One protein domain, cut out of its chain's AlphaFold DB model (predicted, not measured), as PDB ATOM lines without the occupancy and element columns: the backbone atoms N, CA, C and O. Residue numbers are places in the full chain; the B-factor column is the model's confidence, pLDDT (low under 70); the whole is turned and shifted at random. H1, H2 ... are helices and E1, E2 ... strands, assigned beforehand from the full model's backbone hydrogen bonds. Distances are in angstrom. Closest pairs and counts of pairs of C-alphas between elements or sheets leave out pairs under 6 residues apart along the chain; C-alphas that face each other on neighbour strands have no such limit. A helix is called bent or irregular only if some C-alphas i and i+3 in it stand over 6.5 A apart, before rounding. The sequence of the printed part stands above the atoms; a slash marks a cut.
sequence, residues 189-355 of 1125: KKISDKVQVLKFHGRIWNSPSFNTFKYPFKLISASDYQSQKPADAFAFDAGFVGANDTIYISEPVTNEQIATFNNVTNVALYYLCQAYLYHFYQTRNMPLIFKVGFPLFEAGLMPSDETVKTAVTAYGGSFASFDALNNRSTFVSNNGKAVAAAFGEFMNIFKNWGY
ATOM      1  N   LYS A 189      12.751  49.640  30.909       79.81
ATOM      2  CA  LYS A 189      12.388  51.029  31.208       79.81
ATOM      3  C   LYS A 189      11.643  51.639  30.025       79.81
ATOM      4  O   LYS A 189      10.559  52.173  30.225       79.81
ATOM      5  N   LYS A 190      12.152  51.482  28.798       86.94
ATOM      6  CA  LYS A 190      11.452  51.949  27.583       86.94
ATOM      7  C   LYS A 190      10.080  51.301  27.409       86.94
ATOM      8  O   LYS A 190       9.137  51.975  27.008       86.94
ATOM      9  N   ILE A 191       9.960  50.014  27.744       88.25
ATOM     10  CA  ILE A 191       8.667  49.314  27.750       88.25
ATOM     11  C   ILE A 191       7.711  49.968  28.754       88.25
ATOM     12  O   ILE A 191       6.588  50.311  28.391       88.25
ATOM     13  N   SER A 192       8.156  50.183  29.995       81.19
ATOM     14  CA  SER A 192       7.354  50.828  31.040       81.19
ATOM     15  C   SER A 192       6.938  52.254  30.659       81.19
ATOM     16  O   SER A 192       5.768  52.608  30.796       81.19
ATOM     17  N   ASP A 193       7.874  53.046  30.130       85.88
ATOM     18  CA  ASP A 193       7.643  54.419  29.678       85.88
ATOM     19  C   ASP A 193       6.589  54.465  28.563       85.88
ATOM     20  O   ASP A 193       5.664  55.271  28.639       85.88
ATOM     21  N   LYS A 194       6.661  53.561  27.574       91.56
ATOM     22  CA  LYS A 194       5.654  53.473  26.503       91.56
ATOM     23  C   LYS A 194       4.295  53.003  27.025       91.56
ATOM     24  O   LYS A 194       3.275  53.536  26.606       91.56
ATOM     25  N   VAL A 195       4.241  52.070  27.981       88.44
ATOM     26  CA  VAL A 195       2.976  51.689  28.645       88.44
ATOM     27  C   VAL A 195       2.323  52.896  29.331       88.44
ATOM     28  O   VAL A 195       1.100  53.021  29.271       88.44
ATOM     29  N   GLN A 196       3.102  53.797  29.948       84.75
ATOM     30  CA  GLN A 196       2.545  55.025  30.536       84.75
ATOM     31  C   GLN A 196       1.931  55.947  29.484       84.75
ATOM     32  O   GLN A 196       0.883  56.523  29.748       84.75
ATOM     33  N   VAL A 197       2.527  56.047  28.297       88.38
ATOM     34  CA  VAL A 197       1.972  56.853  27.200       88.38
ATOM     35  C   VAL A 197       0.678  56.237  26.663       88.38
ATOM     36  O   VAL A 197      -0.360  56.897  26.631       88.38
ATOM     37  N   LEU A 198       0.703  54.937  26.342       90.00
ATOM     38  CA  LEU A 198      -0.450  54.209  25.797       90.00
ATOM     39  C   LEU A 198      -1.673  54.239  26.725       90.00
ATOM     40  O   LEU A 198      -2.806  54.161  26.253       90.00
ATOM     41  N   LYS A 199      -1.458  54.380  28.037       86.56
ATOM     42  CA  LYS A 199      -2.522  54.514  29.040       86.56
ATOM     43  C   LYS A 199      -3.428  55.721  28.801       86.56
ATOM     44  O   LYS A 199      -4.614  55.644  29.114       86.56
ATOM     45  N   PHE A 200      -2.876  56.821  28.297       85.75
ATOM     46  CA  PHE A 200      -3.615  58.064  28.072       85.75
ATOM     47  C   PHE A 200      -4.233  58.148  26.676       85.75
ATOM     48  O   PHE A 200      -5.057  59.017  26.410       85.75
ATOM     49  N   HIS A 201      -3.886  57.217  25.789       85.75
ATOM     50  CA  HIS A 201      -4.559  57.067  24.510       85.75
ATOM     51  C   HIS A 201      -5.887  56.322  24.707       85.75
ATOM     52  O   HIS A 201      -5.941  55.242  25.298       85.75
ATOM     53  N   GLY A 202      -6.976  56.902  24.204       74.19
ATOM     54  CA  GLY A 202      -8.329  56.371  24.358       74.19
ATOM     55  C   GLY A 202      -9.260  56.828  23.235       74.19
ATOM     56  O   GLY A 202      -8.927  57.709  22.447       74.19
ATOM     57  N   ARG A 203     -10.424  56.188  23.131       68.75
ATOM     58  CA  ARG A 203     -11.555  56.624  22.300       68.75
ATOM     59  C   ARG A 203     -12.437  57.598  23.071       68.75
ATOM     60  O   ARG A 203     -12.587  57.488  24.287       68.75
ATOM     61  N   ILE A 204     -13.131  58.438  22.311       59.38
ATOM     62  CA  ILE A 204     -14.167  59.341  22.819       59.38
ATOM     63  C   ILE A 204     -15.330  58.534  23.432       59.38
ATOM     64  O   ILE A 204     -15.884  58.928  24.450       59.38
ATOM     65  N   TRP A 205     -15.644  57.354  22.878       60.78
ATOM     66  CA  TRP A 205     -16.729  56.481  23.345       60.78
ATOM     67  C   TRP A 205     -16.326  55.003  23.329       60.78
ATOM     68  O   TRP A 205     -15.586  54.565  22.447       60.78
ATOM     69  N   ASN A 206     -16.859  54.219  24.273       66.25
ATOM     70  CA  ASN A 206     -16.669  52.762  24.358       66.25
ATOM     71  C   ASN A 206     -15.195  52.313  24.433       66.25
ATOM     72  O   ASN A 206     -14.844  51.229  23.969       66.25
ATOM     73  N   SER A 207     -14.330  53.148  25.016       70.62
ATOM     74  CA  SER A 207     -12.941  52.781  25.295       70.62
ATOM     75  C   SER A 207     -12.880  51.596  26.253       70.62
ATOM     76  O   SER A 207     -13.424  51.694  27.358       70.62
ATOM     77  N   PRO A 208     -12.196  50.497  25.896       80.88
ATOM     78  CA  PRO A 208     -11.894  49.474  26.880       80.88
ATOM     79  C   PRO A 208     -10.995  50.079  27.963       80.88
ATOM     80  O   PRO A 208     -10.082  50.854  27.677       80.88
ATOM     81  N   SER A 209     -11.265  49.741  29.225       81.69
ATOM     82  CA  SER A 209     -10.437  50.216  30.334       81.69
ATOM     83  C   SER A 209      -9.013  49.697  30.168       81.69
ATOM     84  O   SER A 209      -8.812  48.481  30.071       81.69
ATOM     85  N   PHE A 210      -8.023  50.592  30.222       85.12
ATOM     86  CA  PHE A 210      -6.610  50.216  30.136       85.12
ATOM     87  C   PHE A 210      -6.204  49.202  31.218       85.12
ATOM     88  O   PHE A 210      -5.310  48.393  30.998       85.12
ATOM     89  N   ASN A 211      -6.906  49.157  32.359       80.62
ATOM     90  CA  ASN A 211      -6.680  48.151  33.407       80.62
ATOM     91  C   ASN A 211      -6.925  46.706  32.926       80.62
ATOM     92  O   ASN A 211      -6.486  45.760  33.574       80.62
ATOM     93  N   THR A 212      -7.624  46.528  31.801       83.31
ATOM     94  CA  THR A 212      -7.869  45.223  31.169       83.31
ATOM     95  C   THR A 212      -6.883  44.907  30.039       83.31
ATOM     96  O   THR A 212      -6.903  43.793  29.508       83.31
ATOM     97  N   PHE A 213      -5.998  45.845  29.678       88.12
ATOM     98  CA  PHE A 213      -4.950  45.619  28.689       88.12
ATOM     99  C   PHE A 213      -3.888  44.661  29.241       88.12
ATOM    100  O   PHE A 213      -3.302  44.885  30.300       88.12
ATOM    101  N   LYS A 214      -3.629  43.578  28.503       84.44
ATOM    102  CA  LYS A 214      -2.632  42.559  28.842       84.44
ATOM    103  C   LYS A 214      -1.436  42.669  27.910       84.44
ATOM    104  O   LYS A 214      -1.597  42.759  26.697       84.44
ATOM    105  N   TYR A 215      -0.244  42.595  28.488       87.31
ATOM    106  CA  TYR A 215       1.023  42.663  27.760       87.31
ATOM    107  C   TYR A 215       2.100  41.710  28.330       87.31
ATOM    108  O   TYR A 215       3.241  42.126  28.535       87.31
ATOM    109  N   PRO A 216       1.794  40.427  28.631       84.75
ATOM    110  CA  PRO A 216       2.823  39.498  29.087       84.75
ATOM    111  C   PRO A 216       3.800  39.202  27.948       84.75
ATOM    112  O   PRO A 216       3.395  38.762  26.874       84.75
ATOM    113  N   PHE A 217       5.089  39.415  28.186       87.69
ATOM    114  CA  PHE A 217       6.133  39.148  27.203       87.69
ATOM    115  C   PHE A 217       6.728  37.748  27.364       87.69
ATOM    116  O   PHE A 217       6.884  37.242  28.476       87.69
ATOM    117  N   LYS A 218       7.130  37.144  26.242       89.25
ATOM    118  CA  LYS A 218       7.906  35.904  26.206       89.25
ATOM    119  C   LYS A 218       9.014  35.997  25.161       89.25
ATOM    120  O   LYS A 218       8.740  36.042  23.965       89.25
ATOM    121  N   LEU A 219      10.265  35.971  25.618       90.44
ATOM    122  CA  LEU A 219      11.425  35.831  24.740       90.44
ATOM    123  C   LEU A 219      11.530  34.386  24.237       90.44
ATOM    124  O   LEU A 219      11.481  33.443  25.030       90.44
ATOM    125  N   ILE A 220      11.670  34.220  22.926       93.06
ATOM    126  CA  ILE A 220      11.879  32.937  22.246       93.06
ATOM    127  C   ILE A 220      13.123  33.014  21.356       93.06
ATOM    128  O   ILE A 220      13.545  34.100  20.954       93.06
ATOM    129  N   SER A 221      13.732  31.866  21.040       93.38
ATOM    130  CA  SER A 221      14.869  31.841  20.113       93.38
ATOM    131  C   SER A 221      14.433  32.207  18.687       93.38
ATOM    132  O   SER A 221      13.268  32.039  18.321       93.38
ATOM    133  N   ALA A 222      15.365  32.657  17.842       92.25
ATOM    134  CA  ALA A 222      15.061  32.933  16.435       92.25
ATOM    135  C   ALA A 222      14.535  31.681  15.698       92.25
ATOM    136  O   ALA A 222      13.632  31.786  14.871       92.25
ATOM    137  N   SER A 223      15.039  30.487  16.031       93.69
ATOM    138  CA  SER A 223      14.523  29.213  15.508       93.69
ATOM    139  C   SER A 223      13.102  28.915  15.983       93.69
ATOM    140  O   SER A 223      12.261  28.505  15.181       93.69
ATOM    141  N   ASP A 224      12.810  29.173  17.261       95.06
ATOM    142  CA  ASP A 224      11.465  29.001  17.808       95.06
ATOM    143  C   ASP A 224      10.484  29.953  17.128       95.06
ATOM    144  O   ASP A 224       9.402  29.521  16.732       95.06
ATOM    145  N   TYR A 225      10.880  31.212  16.909       96.38
ATOM    146  CA  TYR A 225      10.087  32.165  16.141       96.38
ATOM    147  C   TYR A 225       9.783  31.631  14.738       96.38
ATOM    148  O   TYR A 225       8.618  31.600  14.353       96.38
ATOM    149  N   GLN A 226      10.778  31.130  13.995       93.75
ATOM    150  CA  GLN A 226      10.519  30.573  12.659       93.75
ATOM    151  C   GLN A 226       9.518  29.406  12.680       93.75
ATOM    152  O   GLN A 226       8.743  29.269  11.736       93.75
ATOM    153  N   SER A 227       9.504  28.601  13.748       94.25
ATOM    154  CA  SER A 227       8.559  27.486  13.909       94.25
ATOM    155  C   SER A 227       7.159  27.898  14.387       94.25
ATOM    156  O   SER A 227       6.193  27.189  14.118       94.25
ATOM    157  N   GLN A 228       7.042  29.029  15.093       94.38
ATOM    158  CA  GLN A 228       5.810  29.466  15.767       94.38
ATOM    159  C   GLN A 228       5.138  30.673  15.105       94.38
ATOM    160  O   GLN A 228       4.006  31.001  15.463       94.38
ATOM    161  N   LYS A 229       5.818  31.361  14.179       93.69
ATOM    162  CA  LYS A 229       5.304  32.597  13.585       93.69
ATOM    163  C   LYS A 229       3.963  32.366  12.870       93.69
ATOM    164  O   LYS A 229       3.779  31.329  12.228       93.69
ATOM    165  N   PRO A 230       3.042  33.342  12.923       92.94
ATOM    166  CA  PRO A 230       1.797  33.287  12.167       92.94
ATOM    167  C   PRO A 230       2.033  33.085  10.665       92.94
ATOM    168  O   PRO A 230       3.008  33.588  10.103       92.94
ATOM    169  N   ALA A 231       1.110  32.392   9.992       90.56
ATOM    170  CA  ALA A 231       1.184  32.155   8.545       90.56
ATOM    171  C   ALA A 231       1.193  33.458   7.723       90.56
ATOM    172  O   ALA A 231       1.708  33.494   6.606       90.56
ATOM    173  N   ASP A 232       0.644  34.537   8.280       89.38
ATOM    174  CA  ASP A 232       0.620  35.869   7.692       89.38
ATOM    175  C   ASP A 232       1.792  36.766   8.146       89.38
ATOM    176  O   ASP A 232       1.797  37.952   7.816       89.38
ATOM    177  N   ALA A 233       2.820  36.238   8.817       93.94
ATOM    178  CA  ALA A 233       4.020  37.004   9.175       93.94
ATOM    179  C   ALA A 233       4.785  37.499   7.930       93.94
ATOM    180  O   ALA A 233       4.940  36.777   6.939       93.94
ATOM    181  N   PHE A 234       5.254  38.743   7.960       96.06
ATOM    182  CA  PHE A 234       6.122  39.334   6.945       96.06
ATOM    183  C   PHE A 234       7.591  38.969   7.183       96.06
ATOM    184  O   PHE A 234       7.987  38.570   8.271       96.06
ATOM    185  N   ALA A 235       8.432  39.147   6.159       95.06
ATOM    186  CA  ALA A 235       9.867  38.864   6.259       95.06
ATOM    187  C   ALA A 235      10.589  39.725   7.311       95.06
ATOM    188  O   ALA A 235      11.603  39.299   7.853       95.06
ATOM    189  N   PHE A 236      10.065  40.920   7.603       95.94
ATOM    190  CA  PHE A 236      10.637  41.812   8.606       95.94
ATOM    191  C   PHE A 236      10.195  41.494  10.038       95.94
ATOM    192  O   PHE A 236      10.798  42.024  10.963       95.94
ATOM    193  N   ASP A 237       9.156  40.675  10.240       97.69
ATOM    194  CA  ASP A 237       8.640  40.362  11.574       97.69
ATOM    195  C   ASP A 237       9.672  39.545  12.374       97.69
ATOM    196  O   ASP A 237      10.308  38.630  11.849       97.69
ATOM    197  N   ALA A 238       9.822  39.861  13.661       97.38
ATOM    198  CA  ALA A 238      10.713  39.168  14.604       97.38
ATOM    199  C   ALA A 238       9.993  38.787  15.916       97.38
ATOM    200  O   ALA A 238      10.617  38.499  16.938       97.38
ATOM    201  N   GLY A 239       8.661  38.796  15.896       97.38
ATOM    202  CA  GLY A 239       7.790  38.468  17.018       97.38
ATOM    203  C   GLY A 239       6.334  38.354  16.565       97.38
ATOM    204  O   GLY A 239       6.053  38.350  15.365       97.38
ATOM    205  N   PHE A 240       5.409  38.207  17.510       97.19
ATOM    206  CA  PHE A 240       3.963  38.226  17.256       97.19
ATOM    207  C   PHE A 240       3.170  38.309  18.567       97.19
ATOM    208  O   PHE A 240       3.646  37.910  19.629       97.19
ATOM    209  N   VAL A 241       1.916  38.764  18.493       96.25
ATOM    210  CA  VAL A 241       0.975  38.695  19.621       96.25
ATOM    211  C   VAL A 241       0.148  37.414  19.502       96.25
ATOM    212  O   VAL A 241      -0.684  37.293  18.601       96.25
ATOM    213  N   GLY A 242       0.346  36.459  20.407       92.50
ATOM    214  CA  GLY A 242      -0.389  35.192  20.439       92.50
ATOM    215  C   GLY A 242      -1.870  35.363  20.787       92.50
ATOM    216  O   GLY A 242      -2.281  36.399  21.307       92.50
ATOM    217  N   ALA A 243      -2.679  34.333  20.521       88.12
ATOM    218  CA  ALA A 243      -4.126  34.334  20.786       88.12
ATOM    219  C   ALA A 243      -4.489  34.438  22.283       88.12
ATOM    220  O   ALA A 243      -5.605  34.806  22.623       88.12
ATOM    221  N   ASN A 244      -3.542  34.132  23.168       85.00
ATOM    222  CA  ASN A 244      -3.634  34.285  24.622       85.00
ATOM    223  C   ASN A 244      -3.127  35.659  25.116       85.00
ATOM    224  O   ASN A 244      -2.759  35.787  26.282       85.00
ATOM    225  N   ASP A 245      -3.014  36.638  24.217       86.06
ATOM    226  CA  ASP A 245      -2.475  37.987  24.450       86.06
ATOM    227  C   ASP A 245      -0.996  38.043  24.874       86.06
ATOM    228  O   ASP A 245      -0.490  39.110  25.213       86.06
ATOM    229  N   THR A 246      -0.261  36.927  24.809       90.69
ATOM    230  CA  THR A 246       1.192  36.927  25.050       90.69
ATOM    231  C   THR A 246       1.945  37.536  23.874       90.69
ATOM    232  O   THR A 246       1.718  37.167  22.723       90.69
ATOM    233  N   ILE A 247       2.864  38.450  24.169       95.38
ATOM    234  CA  ILE A 247       3.745  39.108  23.209       95.38
ATOM    235  C   ILE A 247       5.030  38.285  23.095       95.38
ATOM    236  O   ILE A 247       5.891  38.312  23.975       95.38
ATOM    237  N   TYR A 248       5.152  37.525  22.011       95.75
ATOM    238  CA  TYR A 248       6.333  36.723  21.709       95.75
ATOM    239  C   TYR A 248       7.350  37.581  20.963       95.75
ATOM    240  O   TYR A 248       7.021  38.183  19.942       95.75
ATOM    241  N   ILE A 249       8.585  37.615  21.457       96.88
ATOM    242  CA  ILE A 249       9.678  38.408  20.882       96.88
ATOM    243  C   ILE A 249      10.902  37.527  20.654       96.88
ATOM    244  O   ILE A 249      11.149  36.597  21.420       96.88
ATOM    245  N   SER A 250      11.673  37.817  19.611       96.19
ATOM    246  CA  SER A 250      12.943  37.154  19.315       96.19
ATOM    247  C   SER A 250      13.979  38.165  18.829       96.19
ATOM    248  O   SER A 250      13.624  39.268  18.408       96.19
ATOM    249  N   GLU A 251      15.258  37.802  18.907       95.00
ATOM    250  CA  GLU A 251      16.337  38.623  18.349       95.00
ATOM    251  C   GLU A 251      16.184  38.744  16.817       95.00
ATOM    252  O   GLU A 251      15.951  37.729  16.149       95.00
ATOM    253  N   PRO A 252      16.318  39.952  16.236       96.25
ATOM    254  CA  PRO A 252      16.287  40.137  14.789       96.25
ATOM    255  C   PRO A 252      17.577  39.590  14.158       96.25
ATOM    256  O   PRO A 252      18.674  40.032  14.493       96.25
ATOM    257  N   VAL A 253      17.457  38.627  13.237       95.62
ATOM    258  CA  VAL A 253      18.609  37.916  12.644       95.62
ATOM    259  C   VAL A 253      18.679  37.991  11.120       95.62
ATOM    260  O   VAL A 253      19.766  37.859  10.563       95.62
ATOM    261  N   THR A 254      17.554  38.180  10.422       95.75
ATOM    262  CA  THR A 254      17.567  38.353   8.959       95.75
ATOM    263  C   THR A 254      17.838  39.807   8.578       95.75
ATOM    264  O   THR A 254      17.605  40.720   9.370       95.75
ATOM    265  N   ASN A 255      18.281  40.045   7.341       95.56
ATOM    266  CA  ASN A 255      18.528  41.402   6.844       95.56
ATOM    267  C   ASN A 255      17.266  42.277   6.925       95.56
ATOM    268  O   ASN A 255      17.342  43.441   7.304       95.56
ATOM    269  N   GLU A 256      16.094  41.717   6.620       93.81
ATOM    270  CA  GLU A 256      14.809  42.420   6.661       93.81
ATOM    271  C   GLU A 256      14.362  42.739   8.095       93.81
ATOM    272  O   GLU A 256      13.788  43.807   8.341       93.81
ATOM    273  N   GLN A 257      14.634  41.828   9.037       97.00
ATOM    274  CA  GLN A 257      14.385  42.037  10.463       97.00
ATOM    275  C   GLN A 257      15.302  43.129  11.011       97.00
ATOM    276  O   GLN A 257      14.805  44.084  11.598       97.00
ATOM    277  N   ILE A 258      16.612  43.041  10.762       96.00
ATOM    278  CA  ILE A 258      17.613  44.013  11.235       96.00
ATOM    279  C   ILE A 258      17.363  45.402  10.632       96.00
ATOM    280  O   ILE A 258      17.501  46.408  11.323       96.00
ATOM    281  N   ALA A 259      16.913  45.475   9.376       93.38
ATOM    282  CA  ALA A 259      16.536  46.736   8.734       93.38
ATOM    283  C   ALA A 259      15.306  47.418   9.368       93.38
ATOM    284  O   ALA A 259      15.022  48.573   9.057       93.38
ATOM    285  N   THR A 260      14.548  46.712  10.212       95.50
ATOM    286  CA  THR A 260      13.365  47.246  10.912       95.50
ATOM    287  C   THR A 260      13.609  47.380  12.414       95.50
ATOM    288  O   THR A 260      13.177  48.346  13.039       95.50
ATOM    289  N   PHE A 261      14.313  46.415  13.001       97.19
ATOM    290  CA  PHE A 261      14.548  46.288  14.428       97.19
ATOM    291  C   PHE A 261      16.051  46.204  14.695       97.19
ATOM    292  O   PHE A 261      16.693  45.203  14.392       97.19
ATOM    293  N   ASN A 262      16.604  47.234  15.336       93.00
ATOM    294  CA  ASN A 262      18.032  47.274  15.669       93.00
ATOM    295  C   ASN A 262      18.412  46.276  16.778       93.00
ATOM    296  O   ASN A 262      19.577  45.917  16.914       93.00
ATOM    297  N   ASN A 263      17.450  45.893  17.620       95.19
ATOM    298  CA  ASN A 263      17.621  44.986  18.753       95.19
ATOM    299  C   ASN A 263      16.252  44.441  19.204       95.19
ATOM    300  O   ASN A 263      15.203  44.924  18.765       95.19
ATOM    301  N   VAL A 264      16.254  43.479  20.128       95.00
ATOM    302  CA  VAL A 264      15.024  42.896  20.691       95.00
ATOM    303  C   VAL A 264      14.142  43.898  21.459       95.00
ATOM    304  O   VAL A 264      12.934  43.693  21.556       95.00
ATOM    305  N   THR A 265      14.679  45.030  21.934       95.50
ATOM    306  CA  THR A 265      13.852  46.094  22.541       95.50
ATOM    307  C   THR A 265      12.926  46.731  21.503       95.50
ATOM    308  O   THR A 265      11.744  46.929  21.781       95.50
ATOM    309  N   ASN A 266      13.418  46.999  20.290       97.50
ATOM    310  CA  ASN A 266      12.591  47.533  19.202       97.50
ATOM    311  C   ASN A 266      11.494  46.538  18.793       97.50
ATOM    312  O   ASN A 266      10.357  46.941  18.554       97.50
ATOM    313  N   VAL A 267      11.818  45.239  18.772       98.06
ATOM    314  CA  VAL A 267      10.837  44.163  18.549       98.06
ATOM    315  C   VAL A 267       9.751  44.212  19.630       98.06
ATOM    316  O   VAL A 267       8.559  44.208  19.320       98.06
ATOM    317  N   ALA A 268      10.148  44.315  20.901       96.69
ATOM    318  CA  ALA A 268       9.230  44.380  22.032       96.69
ATOM    319  C   ALA A 268       8.309  45.611  21.995       96.69
ATOM    320  O   ALA A 268       7.103  45.459  22.180       96.69
ATOM    321  N   LEU A 269       8.839  46.804  21.698       97.50
ATOM    322  CA  LEU A 269       8.042  48.031  21.559       97.50
ATOM    323  C   LEU A 269       7.022  47.926  20.419       97.50
ATOM    324  O   LEU A 269       5.856  48.268  20.609       97.50
ATOM    325  N   TYR A 270       7.431  47.404  19.261       98.50
ATOM    326  CA  TYR A 270       6.541  47.235  18.113       98.50
ATOM    327  C   TYR A 270       5.348  46.329  18.440       98.50
ATOM    328  O   TYR A 270       4.195  46.718  18.239       98.50
ATOM    329  N   TYR A 271       5.594  45.140  19.000       98.06
ATOM    330  CA  TYR A 271       4.497  44.222  19.320       98.06
ATOM    331  C   TYR A 271       3.711  44.619  20.575       98.06
ATOM    332  O   TYR A 271       2.549  44.231  20.679       98.06
ATOM    333  N   LEU A 272       4.271  45.435  21.477       97.44
ATOM    334  CA  LEU A 272       3.499  46.105  22.530       97.44
ATOM    335  C   LEU A 272       2.463  47.056  21.929       97.44
ATOM    336  O   LEU A 272       1.287  46.972  22.271       97.44
ATOM    337  N   CYS A 273       2.887  47.926  21.010       97.81
ATOM    338  CA  CYS A 273       1.993  48.873  20.348       97.81
ATOM    339  C   CYS A 273       0.957  48.132  19.488       97.81
ATOM    340  O   CYS A 273      -0.220  48.483  19.485       97.81
ATOM    341  N   GLN A 274       1.349  47.041  18.825       96.94
ATOM    342  CA  GLN A 274       0.405  46.204  18.085       96.94
ATOM    343  C   GLN A 274      -0.616  45.525  19.016       96.94
ATOM    344  O   GLN A 274      -1.810  45.526  18.718       96.94
ATOM    345  N   ALA A 275      -0.173  44.978  20.154       96.94
ATOM    346  CA  ALA A 275      -1.065  44.401  21.160       96.94
ATOM    347  C   ALA A 275      -2.032  45.453  21.718       96.94
ATOM    348  O   ALA A 275      -3.222  45.174  21.868       96.94
ATOM    349  N   TYR A 276      -1.542  46.671  21.965       95.94
ATOM    350  CA  TYR A 276      -2.377  47.791  22.381       95.94
ATOM    351  C   TYR A 276      -3.421  48.137  21.321       95.94
ATOM    352  O   TYR A 276      -4.581  48.313  21.666       95.94
ATOM    353  N   LEU A 277      -3.071  48.153  20.034       94.38
ATOM    354  CA  LEU A 277      -4.036  48.414  18.965       94.38
ATOM    355  C   LEU A 277      -5.132  47.336  18.895       94.38
ATOM    356  O   LEU A 277      -6.307  47.658  18.709       94.38
ATOM    357  N   TYR A 278      -4.772  46.061  19.098       94.62
ATOM    358  CA  TYR A 278      -5.749  44.968  19.199       94.62
ATOM    359  C   TYR A 278      -6.689  45.148  20.383       94.62
ATOM    360  O   TYR A 278      -7.893  44.930  20.251       94.62
ATOM    361  N   HIS A 279      -6.152  45.574  21.524       92.81
ATOM    362  CA  HIS A 279      -6.947  45.923  22.690       92.81
ATOM    363  C   HIS A 279      -7.850  47.131  22.407       92.81
ATOM    364  O   HIS A 279      -9.053  47.062  22.633       92.81
ATOM    365  N   PHE A 280      -7.306  48.200  21.831       92.25
ATOM    366  CA  PHE A 280      -8.011  49.441  21.528       92.25
ATOM    367  C   PHE A 280      -9.211  49.220  20.602       92.25
ATOM    368  O   PHE A 280     -10.257  49.828  20.820       92.25
ATOM    369  N   TYR A 281      -9.084  48.368  19.576       92.12
ATOM    370  CA  TYR A 281     -10.170  48.014  18.647       92.12
ATOM    371  C   TYR A 281     -10.951  46.752  19.016       92.12
ATOM    372  O   TYR A 281     -11.929  46.441  18.340       92.12
ATOM    373  N   GLN A 282     -10.552  46.029  20.067       91.50
ATOM    374  CA  GLN A 282     -11.142  44.741  20.458       91.50
ATOM    375  C   GLN A 282     -11.182  43.719  19.299       91.50
ATOM    376  O   GLN A 282     -12.065  42.866  19.219       91.50
ATOM    377  N   THR A 283     -10.218  43.795  18.377       92.06
ATOM    378  CA  THR A 283     -10.104  42.891  17.225       92.06
ATOM    379  C   THR A 283      -8.661  42.777  16.748       92.06
ATOM    380  O   THR A 283      -7.875  43.717  16.835       92.06
ATOM    381  N   ARG A 284      -8.319  41.608  16.201       91.19
ATOM    382  CA  ARG A 284      -7.039  41.328  15.521       91.19
ATOM    383  C   ARG A 284      -7.167  41.362  13.996       91.19
ATOM    384  O   ARG A 284      -6.164  41.387  13.287       91.19
ATOM    385  N   ASN A 285      -8.404  41.365  13.504       91.44
ATOM    386  CA  ASN A 285      -8.742  41.423  12.092       91.44
ATOM    387  C   ASN A 285      -8.811  42.892  11.683       91.44
ATOM    388  O   ASN A 285      -9.832  43.536  11.904       91.44
ATOM    389  N   MET A 286      -7.724  43.420  11.126       94.38
ATOM    390  CA  MET A 286      -7.629  44.819  10.709       94.38
ATOM    391  C   MET A 286      -6.752  44.975   9.461       94.38
ATOM    392  O   MET A 286      -5.921  44.095   9.202       94.38
ATOM    393  N   PRO A 287      -6.888  46.084   8.714       96.00
ATOM    394  CA  PRO A 287      -6.120  46.308   7.501       96.00
ATOM    395  C   PRO A 287      -4.620  46.465   7.782       96.00
ATOM    396  O   PRO A 287      -4.219  46.962   8.842       96.00
ATOM    397  N   LEU A 288      -3.779  46.094   6.810       95.81
ATOM    398  CA  LEU A 288      -2.314  46.140   6.934       95.81
ATOM    399  C   LEU A 288      -1.785  47.528   7.314       95.81
ATOM    400  O   LEU A 288      -0.857  47.631   8.115       95.81
ATOM    401  N   ILE A 289      -2.409  48.589   6.794       95.50
ATOM    402  CA  ILE A 289      -2.020  49.977   7.066       95.50
ATOM    403  C   ILE A 289      -2.097  50.330   8.563       95.50
ATOM    404  O   ILE A 289      -1.220  51.024   9.069       95.50
ATOM    405  N   PHE A 290      -3.063  49.770   9.303       95.88
ATOM    406  CA  PHE A 290      -3.168  49.915  10.762       95.88
ATOM    407  C   PHE A 290      -2.277  48.911  11.492       95.88
ATOM    408  O   PHE A 290      -1.509  49.302  12.371       95.88
ATOM    409  N   LYS A 291      -2.336  47.629  11.093       94.12
ATOM    410  CA  LYS A 291      -1.595  46.520  11.727       94.12
ATOM    411  C   LYS A 291      -0.081  46.753  11.756       94.12
ATOM    412  O   LYS A 291       0.591  46.234  12.648       94.12
ATOM    413  N   VAL A 292       0.435  47.490  10.771       96.50
ATOM    414  CA  VAL A 292       1.859  47.805  10.596       96.50
ATOM    415  C   VAL A 292       2.162  49.273  10.906       96.50
ATOM    416  O   VAL A 292       3.160  49.559  11.559       96.50
ATOM    417  N   GLY A 293       1.316  50.210  10.472       97.38
ATOM    418  CA  GLY A 293       1.617  51.643  10.536       97.38
ATOM    419  C   GLY A 293       1.655  52.225  11.943       97.38
ATOM    420  O   GLY A 293       2.649  52.838  12.324       97.38
ATOM    421  N   PHE A 294       0.604  51.980  12.730       97.19
ATOM    422  CA  PHE A 294       0.537  52.412  14.130       97.19
ATOM    423  C   PHE A 294       1.731  51.905  14.955       97.19
ATOM    424  O   PHE A 294       2.427  52.736  15.534       97.19
ATOM    425  N   PRO A 295       2.046  50.591  14.990       97.81
ATOM    426  CA  PRO A 295       3.155  50.116  15.807       97.81
ATOM    427  C   PRO A 295       4.534  50.555  15.304       97.81
ATOM    428  O   PRO A 295       5.439  50.664  16.124       97.81
ATOM    429  N   LEU A 296       4.728  50.835  14.005       98.06
ATOM    430  CA  LEU A 296       5.987  51.426  13.527       98.06
ATOM    431  C   LEU A 296       6.180  52.846  14.053       98.06
ATOM    432  O   LEU A 296       7.260  53.158  14.556       98.06
ATOM    433  N   PHE A 297       5.151  53.688  13.942       96.50
ATOM    434  CA  PHE A 297       5.225  55.063  14.424       96.50
ATOM    435  C   PHE A 297       5.395  55.096  15.948       96.50
ATOM    436  O   PHE A 297       6.370  55.658  16.443       96.50
ATOM    437  N   GLU A 298       4.517  54.405  16.679       94.94
ATOM    438  CA  GLU A 298       4.512  54.416  18.145       94.94
ATOM    439  C   GLU A 298       5.766  53.808  18.772       94.94
ATOM    440  O   GLU A 298       6.221  54.253  19.824       94.94
ATOM    441  N   ALA A 299       6.378  52.812  18.129       96.25
ATOM    442  CA  ALA A 299       7.642  52.254  18.599       96.25
ATOM    443  C   ALA A 299       8.865  53.122  18.241       96.25
ATOM    444  O   ALA A 299       9.986  52.763  18.605       96.25
ATOM    445  N   GLY A 300       8.683  54.236  17.518       94.31
ATOM    446  CA  GLY A 300       9.773  55.097  17.054       94.31
ATOM    447  C   GLY A 300      10.621  54.466  15.944       94.31
ATOM    448  O   GLY A 300      11.822  54.719  15.870       94.31
ATOM    449  N   LEU A 301      10.018  53.631  15.092       96.56
ATOM    450  CA  LEU A 301      10.678  52.841  14.040       96.56
ATOM    451  C   LEU A 301      10.376  53.373  12.633       96.56
ATOM    452  O   LEU A 301      10.213  52.610  11.678       96.56
ATOM    453  N   MET A 302      10.273  54.695  12.508       94.62
ATOM    454  CA  MET A 302       9.984  55.354  11.239       94.62
ATOM    455  C   MET A 302      11.111  55.115  10.216       94.62
ATOM    456  O   MET A 302      12.284  55.324  10.536       94.62
ATOM    457  N   PRO A 303      10.789  54.701   8.975       95.31
ATOM    458  CA  PRO A 303      11.751  54.680   7.875       95.31
ATOM    459  C   PRO A 303      12.243  56.090   7.526       95.31
ATOM    460  O   PRO A 303      11.603  57.082   7.864       95.31
ATOM    461  N   SER A 304      13.347  56.188   6.779       95.62
ATOM    462  CA  SER A 304      13.800  57.484   6.265       95.62
ATOM    463  C   SER A 304      12.794  58.094   5.281       95.62
ATOM    464  O   SER A 304      12.146  57.368   4.522       95.62
ATOM    465  N   ASP A 305      12.733  59.429   5.230       95.31
ATOM    466  CA  ASP A 305      11.897  60.179   4.280       95.31
ATOM    467  C   ASP A 305      12.074  59.691   2.828       95.31
ATOM    468  O   ASP A 305      11.092  59.517   2.108       95.31
ATOM    469  N   GLU A 306      13.309  59.393   2.405       96.38
ATOM    470  CA  GLU A 306      13.601  58.894   1.050       96.38
ATOM    471  C   GLU A 306      13.020  57.489   0.802       96.38
ATOM    472  O   GLU A 306      12.532  57.184  -0.291       96.38
ATOM    473  N   THR A 307      13.008  56.637   1.832       97.44
ATOM    474  CA  THR A 307      12.390  55.304   1.758       97.44
ATOM    475  C   THR A 307      10.879  55.422   1.583       97.44
ATOM    476  O   THR A 307      10.297  54.715   0.758       97.44
ATOM    477  N   VAL A 308      10.243  56.333   2.327       97.75
ATOM    478  CA  VAL A 308       8.804  56.609   2.207       97.75
ATOM    479  C   VAL A 308       8.482  57.183   0.829       97.75
ATOM    480  O   VAL A 308       7.589  56.672   0.157       97.75
ATOM    481  N   LYS A 309       9.240  58.181   0.361       97.56
ATOM    482  CA  LYS A 309       9.089  58.780  -0.973       97.56
ATOM    483  C   LYS A 309       9.179  57.738  -2.089       97.56
ATOM    484  O   LYS A 309       8.332  57.718  -2.986       97.56
ATOM    485  N   THR A 310      10.168  56.847  -2.017       98.25
ATOM    486  CA  THR A 310      10.337  55.745  -2.977       98.25
ATOM    487  C   THR A 310       9.129  54.810  -2.960       98.25
ATOM    488  O   THR A 310       8.594  54.480  -4.017       98.25
ATOM    489  N   ALA A 311       8.654  54.426  -1.770       98.00
ATOM    490  CA  ALA A 311       7.492  53.553  -1.627       98.00
ATOM    491  C   ALA A 311       6.218  54.202  -2.188       98.00
ATOM    492  O   ALA A 311       5.534  53.603  -3.012       98.00
ATOM    493  N   VAL A 312       5.929  55.454  -1.831       97.62
ATOM    494  CA  VAL A 312       4.782  56.213  -2.357       97.62
ATOM    495  C   VAL A 312       4.836  56.322  -3.885       97.62
ATOM    496  O   VAL A 312       3.823  56.137  -4.560       97.62
ATOM    497  N   THR A 313       6.018  56.574  -4.452       97.19
ATOM    498  CA  THR A 313       6.207  56.639  -5.911       97.19
ATOM    499  C   THR A 313       5.922  55.290  -6.575       97.19
ATOM    500  O   THR A 313       5.298  55.255  -7.633       97.19
ATOM    501  N   ALA A 314       6.290  54.172  -5.938       97.31
ATOM    502  CA  ALA A 314       5.969  52.826  -6.425       97.31
ATOM    503  C   ALA A 314       4.453  52.534  -6.443       97.31
ATOM    504  O   ALA A 314       3.997  51.714  -7.238       97.31
ATOM    505  N   TYR A 315       3.661  53.237  -5.628       96.31
ATOM    506  CA  TYR A 315       2.193  53.226  -5.686       96.31
ATOM    507  C   TYR A 315       1.591  54.241  -6.673       96.31
ATOM    508  O   TYR A 315       0.372  54.351  -6.758       96.31
ATOM    509  N   GLY A 316       2.411  54.965  -7.440       94.62
ATOM    510  CA  GLY A 316       1.948  55.946  -8.426       94.62
ATOM    511  C   GLY A 316       1.807  57.375  -7.892       94.62
ATOM    512  O   GLY A 316       1.199  58.210  -8.556       94.62
ATOM    513  N   GLY A 317       2.353  57.682  -6.709       93.75
ATOM    514  CA  GLY A 317       2.372  59.040  -6.146       93.75
ATOM    515  C   GLY A 317       1.076  59.484  -5.452       93.75
ATOM    516  O   GLY A 317       1.061  60.528  -4.808       93.75
ATOM    517  N   SER A 318       0.001  58.702  -5.559       95.12
ATOM    518  CA  SER A 318      -1.269  58.882  -4.843       95.12
ATOM    519  C   SER A 318      -2.033  57.555  -4.795       95.12
ATOM    520  O   SER A 318      -1.711  56.624  -5.533       95.12
ATOM    521  N   PHE A 319      -3.043  57.461  -3.936       95.88
ATOM    522  CA  PHE A 319      -3.824  56.247  -3.711       95.88
ATOM    523  C   PHE A 319      -5.284  56.456  -4.121       95.88
ATOM    524  O   PHE A 319      -5.918  57.418  -3.691       95.88
ATOM    525  N   ALA A 320      -5.829  55.531  -4.917       92.69
ATOM    526  CA  ALA A 320      -7.232  55.558  -5.347       92.69
ATOM    527  C   ALA A 320      -8.205  55.015  -4.282       92.69
ATOM    528  O   ALA A 320      -9.358  55.431  -4.234       92.69
ATOM    529  N   SER A 321      -7.747  54.093  -3.428       94.56
ATOM    530  CA  SER A 321      -8.462  53.617  -2.238       94.56
ATOM    531  C   SER A 321      -7.478  53.063  -1.206       94.56
ATOM    532  O   SER A 321      -6.337  52.723  -1.540       94.56
ATOM    533  N   PHE A 322      -7.917  52.916   0.047       95.19
ATOM    534  CA  PHE A 322      -7.127  52.235   1.079       95.19
ATOM    535  C   PHE A 322      -6.931  50.731   0.799       95.19
ATOM    536  O   PHE A 322      -5.990  50.137   1.330       95.19
ATOM    537  N   ASP A 323      -7.731  50.114  -0.082       92.50
ATOM    538  CA  ASP A 323      -7.583  48.696  -0.450       92.50
ATOM    539  C   ASP A 323      -6.250  48.413  -1.147       92.50
ATOM    540  O   ASP A 323      -5.661  47.343  -0.962       92.50
ATOM    541  N   ALA A 324      -5.729  49.392  -1.897       89.62
ATOM    542  CA  ALA A 324      -4.409  49.306  -2.520       89.62
ATOM    543  C   ALA A 324      -3.302  49.048  -1.481       89.62
ATOM    544  O   ALA A 324      -2.311  48.380  -1.776       89.62
ATOM    545  N   LEU A 325      -3.507  49.520  -0.247       91.50
ATOM    546  CA  LEU A 325      -2.602  49.369   0.891       91.50
ATOM    547  C   LEU A 325      -2.948  48.166   1.782       91.50
ATOM    548  O   LEU A 325      -2.224  47.888   2.737       91.50
ATOM    549  N   ASN A 326      -4.014  47.424   1.467       94.06
ATOM    550  CA  ASN A 326      -4.423  46.210   2.178       94.06
ATOM    551  C   ASN A 326      -4.147  44.916   1.379       94.06
ATOM    552  O   ASN A 326      -4.308  43.806   1.888       94.06
ATOM    553  N   ASN A 327      -3.680  45.023   0.128       93.06
ATOM    554  CA  ASN A 327      -3.277  43.874  -0.683       93.06
ATOM    555  C   ASN A 327      -1.850  43.414  -0.343       93.06
ATOM    556  O   ASN A 327      -0.882  44.092  -0.675       93.06
ATOM    557  N   ARG A 328      -1.689  42.216   0.236       93.56
ATOM    558  CA  ARG A 328      -0.383  41.693   0.688       93.56
ATOM    559  C   ARG A 328       0.710  41.674  -0.392       93.56
ATOM    560  O   ARG A 328       1.859  41.973  -0.085       93.56
ATOM    561  N   SER A 329       0.385  41.299  -1.631       93.75
ATOM    562  CA  SER A 329       1.381  41.186  -2.708       93.75
ATOM    563  C   SER A 329       1.919  42.560  -3.115       93.75
ATOM    564  O   SER A 329       3.135  42.756  -3.189       93.75
ATOM    565  N   THR A 330       1.017  43.528  -3.280       93.81
ATOM    566  CA  THR A 330       1.371  44.925  -3.579       93.81
ATOM    567  C   THR A 330       2.083  45.567  -2.386       93.81
ATOM    568  O   THR A 330       3.113  46.215  -2.544       93.81
ATOM    569  N   PHE A 331       1.618  45.275  -1.167       95.62
ATOM    570  CA  PHE A 331       2.228  45.729   0.081       95.62
ATOM    571  C   PHE A 331       3.698  45.325   0.203       95.62
ATOM    572  O   PHE A 331       4.522  46.130   0.622       95.62
ATOM    573  N   VAL A 332       4.056  44.101  -0.188       95.31
ATOM    574  CA  VAL A 332       5.456  43.657  -0.174       95.31
ATOM    575  C   VAL A 332       6.247  44.269  -1.332       95.31
ATOM    576  O   VAL A 332       7.306  44.846  -1.096       95.31
ATOM    577  N   SER A 333       5.744  44.170  -2.566       95.25
ATOM    578  CA  SER A 333       6.482  44.592  -3.770       95.25
ATOM    579  C   SER A 333       6.753  46.098  -3.838       95.25
ATOM    580  O   SER A 333       7.830  46.493  -4.271       95.25
ATOM    581  N   ASN A 334       5.836  46.925  -3.331       96.94
ATOM    582  CA  ASN A 334       5.956  48.387  -3.351       96.94
ATOM    583  C   ASN A 334       6.427  48.980  -2.011       96.94
ATOM    584  O   ASN A 334       6.282  50.178  -1.780       96.94
ATOM    585  N   ASN A 335       6.958  48.159  -1.095       96.50
ATOM    586  CA  ASN A 335       7.370  48.590   0.248       96.50
ATOM    587  C   ASN A 335       6.251  49.330   1.019       96.50
ATOM    588  O   ASN A 335       6.459  50.367   1.651       96.50
ATOM    589  N   GLY A 336       5.040  48.771   0.995       96.88
ATOM    590  CA  GLY A 336       3.861  49.280   1.703       96.88
ATOM    591  C   GLY A 336       4.070  49.462   3.207       96.88
ATOM    592  O   GLY A 336       3.412  50.307   3.801       96.88
ATOM    593  N   LYS A 337       5.046  48.771   3.817       96.56
ATOM    594  CA  LYS A 337       5.487  49.013   5.202       96.56
ATOM    595  C   LYS A 337       5.864  50.482   5.433       96.56
ATOM    596  O   LYS A 337       5.481  51.052   6.448       96.56
ATOM    597  N   ALA A 338       6.585  51.097   4.493       97.81
ATOM    598  CA  ALA A 338       6.990  52.494   4.610       97.81
ATOM    599  C   ALA A 338       5.810  53.463   4.450       97.81
ATOM    600  O   ALA A 338       5.720  54.442   5.186       97.81
ATOM    601  N   VAL A 339       4.863  53.150   3.560       98.12
ATOM    602  CA  VAL A 339       3.613  53.918   3.425       98.12
ATOM    603  C   VAL A 339       2.743  53.779   4.677       98.12
ATOM    604  O   VAL A 339       2.182  54.764   5.144       98.12
ATOM    605  N   ALA A 340       2.664  52.584   5.266       98.06
ATOM    606  CA  ALA A 340       1.940  52.357   6.511       98.06
ATOM    607  C   ALA A 340       2.554  53.156   7.671       98.06
ATOM    608  O   ALA A 340       1.814  53.764   8.434       98.06
ATOM    609  N   ALA A 341       3.887  53.220   7.778       97.94
ATOM    610  CA  ALA A 341       4.558  54.071   8.765       97.94
ATOM    611  C   ALA A 341       4.194  55.557   8.584       97.94
ATOM    612  O   ALA A 341       3.850  56.228   9.554       97.94
ATOM    613  N   ALA A 342       4.180  56.051   7.341       98.06
ATOM    614  CA  ALA A 342       3.744  57.411   7.020       98.06
ATOM    615  C   ALA A 342       2.262  57.661   7.346       98.06
ATOM    616  O   ALA A 342       1.908  58.740   7.809       98.06
ATOM    617  N   PHE A 343       1.398  56.663   7.149       98.19
ATOM    618  CA  PHE A 343       0.007  56.723   7.596       98.19
ATOM    619  C   PHE A 343      -0.101  56.753   9.126       98.19
ATOM    620  O   PHE A 343      -0.935  57.470   9.669       98.19
ATOM    621  N   GLY A 344       0.773  56.023   9.827       97.75
ATOM    622  CA  GLY A 344       0.947  56.130  11.272       97.75
ATOM    623  C   GLY A 344       1.283  57.561  11.693       97.75
ATOM    624  O   GLY A 344       0.558  58.133  12.497       97.75
ATOM    625  N   GLU A 345       2.313  58.171  11.104       97.38
ATOM    626  CA  GLU A 345       2.676  59.578  11.354       97.38
ATOM    627  C   GLU A 345       1.504  60.532  11.084       97.38
ATOM    628  O   GLU A 345       1.176  61.356  11.932       97.38
ATOM    629  N   PHE A 346       0.821  60.376   9.948       97.81
ATOM    630  CA  PHE A 346      -0.352  61.170   9.583       97.81
ATOM    631  C   PHE A 346      -1.472  61.076  10.627       97.81
ATOM    632  O   PHE A 346      -1.981  62.101  11.073       97.81
ATOM    633  N   MET A 347      -1.837  59.864  11.051       96.50
ATOM    634  CA  MET A 347      -2.908  59.647  12.027       96.50
ATOM    635  C   MET A 347      -2.547  60.162  13.424       96.50
ATOM    636  O   MET A 347      -3.411  60.688  14.124       96.50
ATOM    637  N   ASN A 348      -1.286  60.006  13.832       93.81
ATOM    638  CA  ASN A 348      -0.805  60.427  15.145       93.81
ATOM    639  C   ASN A 348      -0.624  61.938  15.237       93.81
ATOM    640  O   ASN A 348      -1.096  62.543  16.192       93.81
ATOM    641  N   ILE A 349       0.060  62.525  14.257       94.69
ATOM    642  CA  ILE A 349       0.525  63.909  14.308       94.69
ATOM    643  C   ILE A 349      -0.460  64.840  13.609       94.69
ATOM    644  O   ILE A 349      -1.020  65.722  14.242       94.69
ATOM    645  N   PHE A 350      -0.682  64.653  12.306       95.19
ATOM    646  CA  PHE A 350      -1.466  65.606  11.514       95.19
ATOM    647  C   PHE A 350      -2.961  65.538  11.839       95.19
ATOM    648  O   PHE A 350      -3.637  66.556  11.949       95.19
ATOM    649  N   LYS A 351      -3.474  64.323  12.038       94.31
ATOM    650  CA  LYS A 351      -4.861  64.059  12.431       94.31
ATOM    651  C   LYS A 351      -5.060  63.941  13.940       94.31
ATOM    652  O   LYS A 351      -6.084  63.408  14.364       94.31
ATOM    653  N   ASN A 352      -4.125  64.481  14.725       92.38
ATOM    654  CA  ASN A 352      -4.277  64.744  16.158       92.38
ATOM    655  C   ASN A 352      -4.725  63.504  16.950       92.38
ATOM    656  O   ASN A 352      -5.740  63.523  17.644       92.38
ATOM    657  N   TRP A 353      -4.004  62.391  16.789       92.75
ATOM    658  CA  TRP A 353      -4.390  61.076  17.312       92.75
ATOM    659  C   TRP A 353      -5.757  60.564  16.802       92.75
ATOM    660  O   TRP A 353      -6.608  60.077  17.551       92.75
ATOM    661  N   GLY A 354      -5.970  60.604  15.485       92.81
ATOM    662  CA  GLY A 354      -7.256  60.328  14.827       92.81
ATOM    663  C   GLY A 354      -7.812  58.900  14.961       92.81
ATOM    664  O   GLY A 354      -8.878  58.595  14.430       92.81
ATOM    665  N   TYR A 355      -7.134  57.990  15.667       93.19
ATOM    666  CA  TYR A 355      -7.581  56.603  15.861       93.19
ATOM    667  C   TYR A 355      -8.918  56.496  16.607       93.19
ATOM    668  O   TYR A 355      -9.677  55.556  16.379       93.19
TER     669      TYR A 355
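What this domain is: This is residues 189 to 355 of the 1125 residues of the protein "T9SS type A sorting domain-containing protein" of Bacteroidales bacterium (UniProt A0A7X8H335). A long helix, H4, covers one face of a small three-stranded sheet, and from it a run of crossed helices leads away: H5 crosses H4, H9 crosses H5, and H6 packs crosswise on H9. H1 runs side by side with H4, while the short H7 and H8 lie near the first residues of H5 and H9, far from the sheet. The printed part has 167 residues, with nine named helices and three named strands in the order H1 E1 H2 E2 E3 H3 H4 H5 H6 H7 H8 H9; the sheet, E1 E3 E2, is mixed and the class is mostly helix. The whole is compact, with a radius of gyration of the C-alphas of 15.5 A and spans of 42 by 42 by 27 A.

How they stand to each other: In the sheet, E3 (residues 247 to 249) is the inner strand. E1 (217 to 219) is parallel to it, with N 218 and O 247 2.8 A apart, within hydrogen-bond range. E2 (239 to 241) is antiparallel to E3 and forms a hairpin with it; N 248 and O 240 are 2.8 A apart. H4 (264 to 281) is on the sheet at a height of 7.3 A, over E3 and E2, and makes two layers, a helix on one face of a sheet. H2 (222 to 228) only grazes the sheet. H1 (189 to 198) touches residues 268 to 276 of H4 at a shallow tilt of 19 degrees, the same way, closest at the C-alphas of Ile 191 and Leu 269, 6.4 A. H5 (288 to 298) touches residues 269 to 277 of H4 at a steep tilt of 58 degrees, closest at the C-alphas of Cys 273 and Pro 295, 4.8 A. H9 (336 to 350) touches H5 at a steep tilt of 58 degrees, closest at the C-alphas of Gly 293 and Ala 340, 4.1 A. H6 (305 to 314) touches residues 336 to 342 of H9 at a steep tilt of 61 degrees, closest at the C-alphas of Val 308 and Ala 338, 5.1 A. H7 (322 to 325) and H8 (328 to 333) only just touch, only at the corner, with 3 pairs of C-alphas within 8 A, the closest Leu 325 and Phe 331, 6.1 A. H3 (255 to 258) touches no helix. Every O i to N i+4 pair is within hydrogen-bond range in H1, H2, H4, H6, H8 and H9, and 6 of 7 are in H5; H3 and H7 are too short for such a pair.

Where its parts are: H1 begins at C-alpha 189, (12.388, 51.029, 31.208). H4 measures 25.8 A, H9 19.8 A and H5 15.5 A. H5 is only just irregular: C-alphas 291 and 294 are 6.7 A apart. H9 ends at C-alpha 350, (-1.466, 65.606, 11.514).

The domain as a whole: The C-alphas farthest apart, of Asn 211 and Gly 316, are 43.4 A apart. The printed part has no cut. The link from H1 to E1, residues 199 to 216, is long. Mean pLDDT of the printed part is 92.7; residues 203 to 206 are under 70.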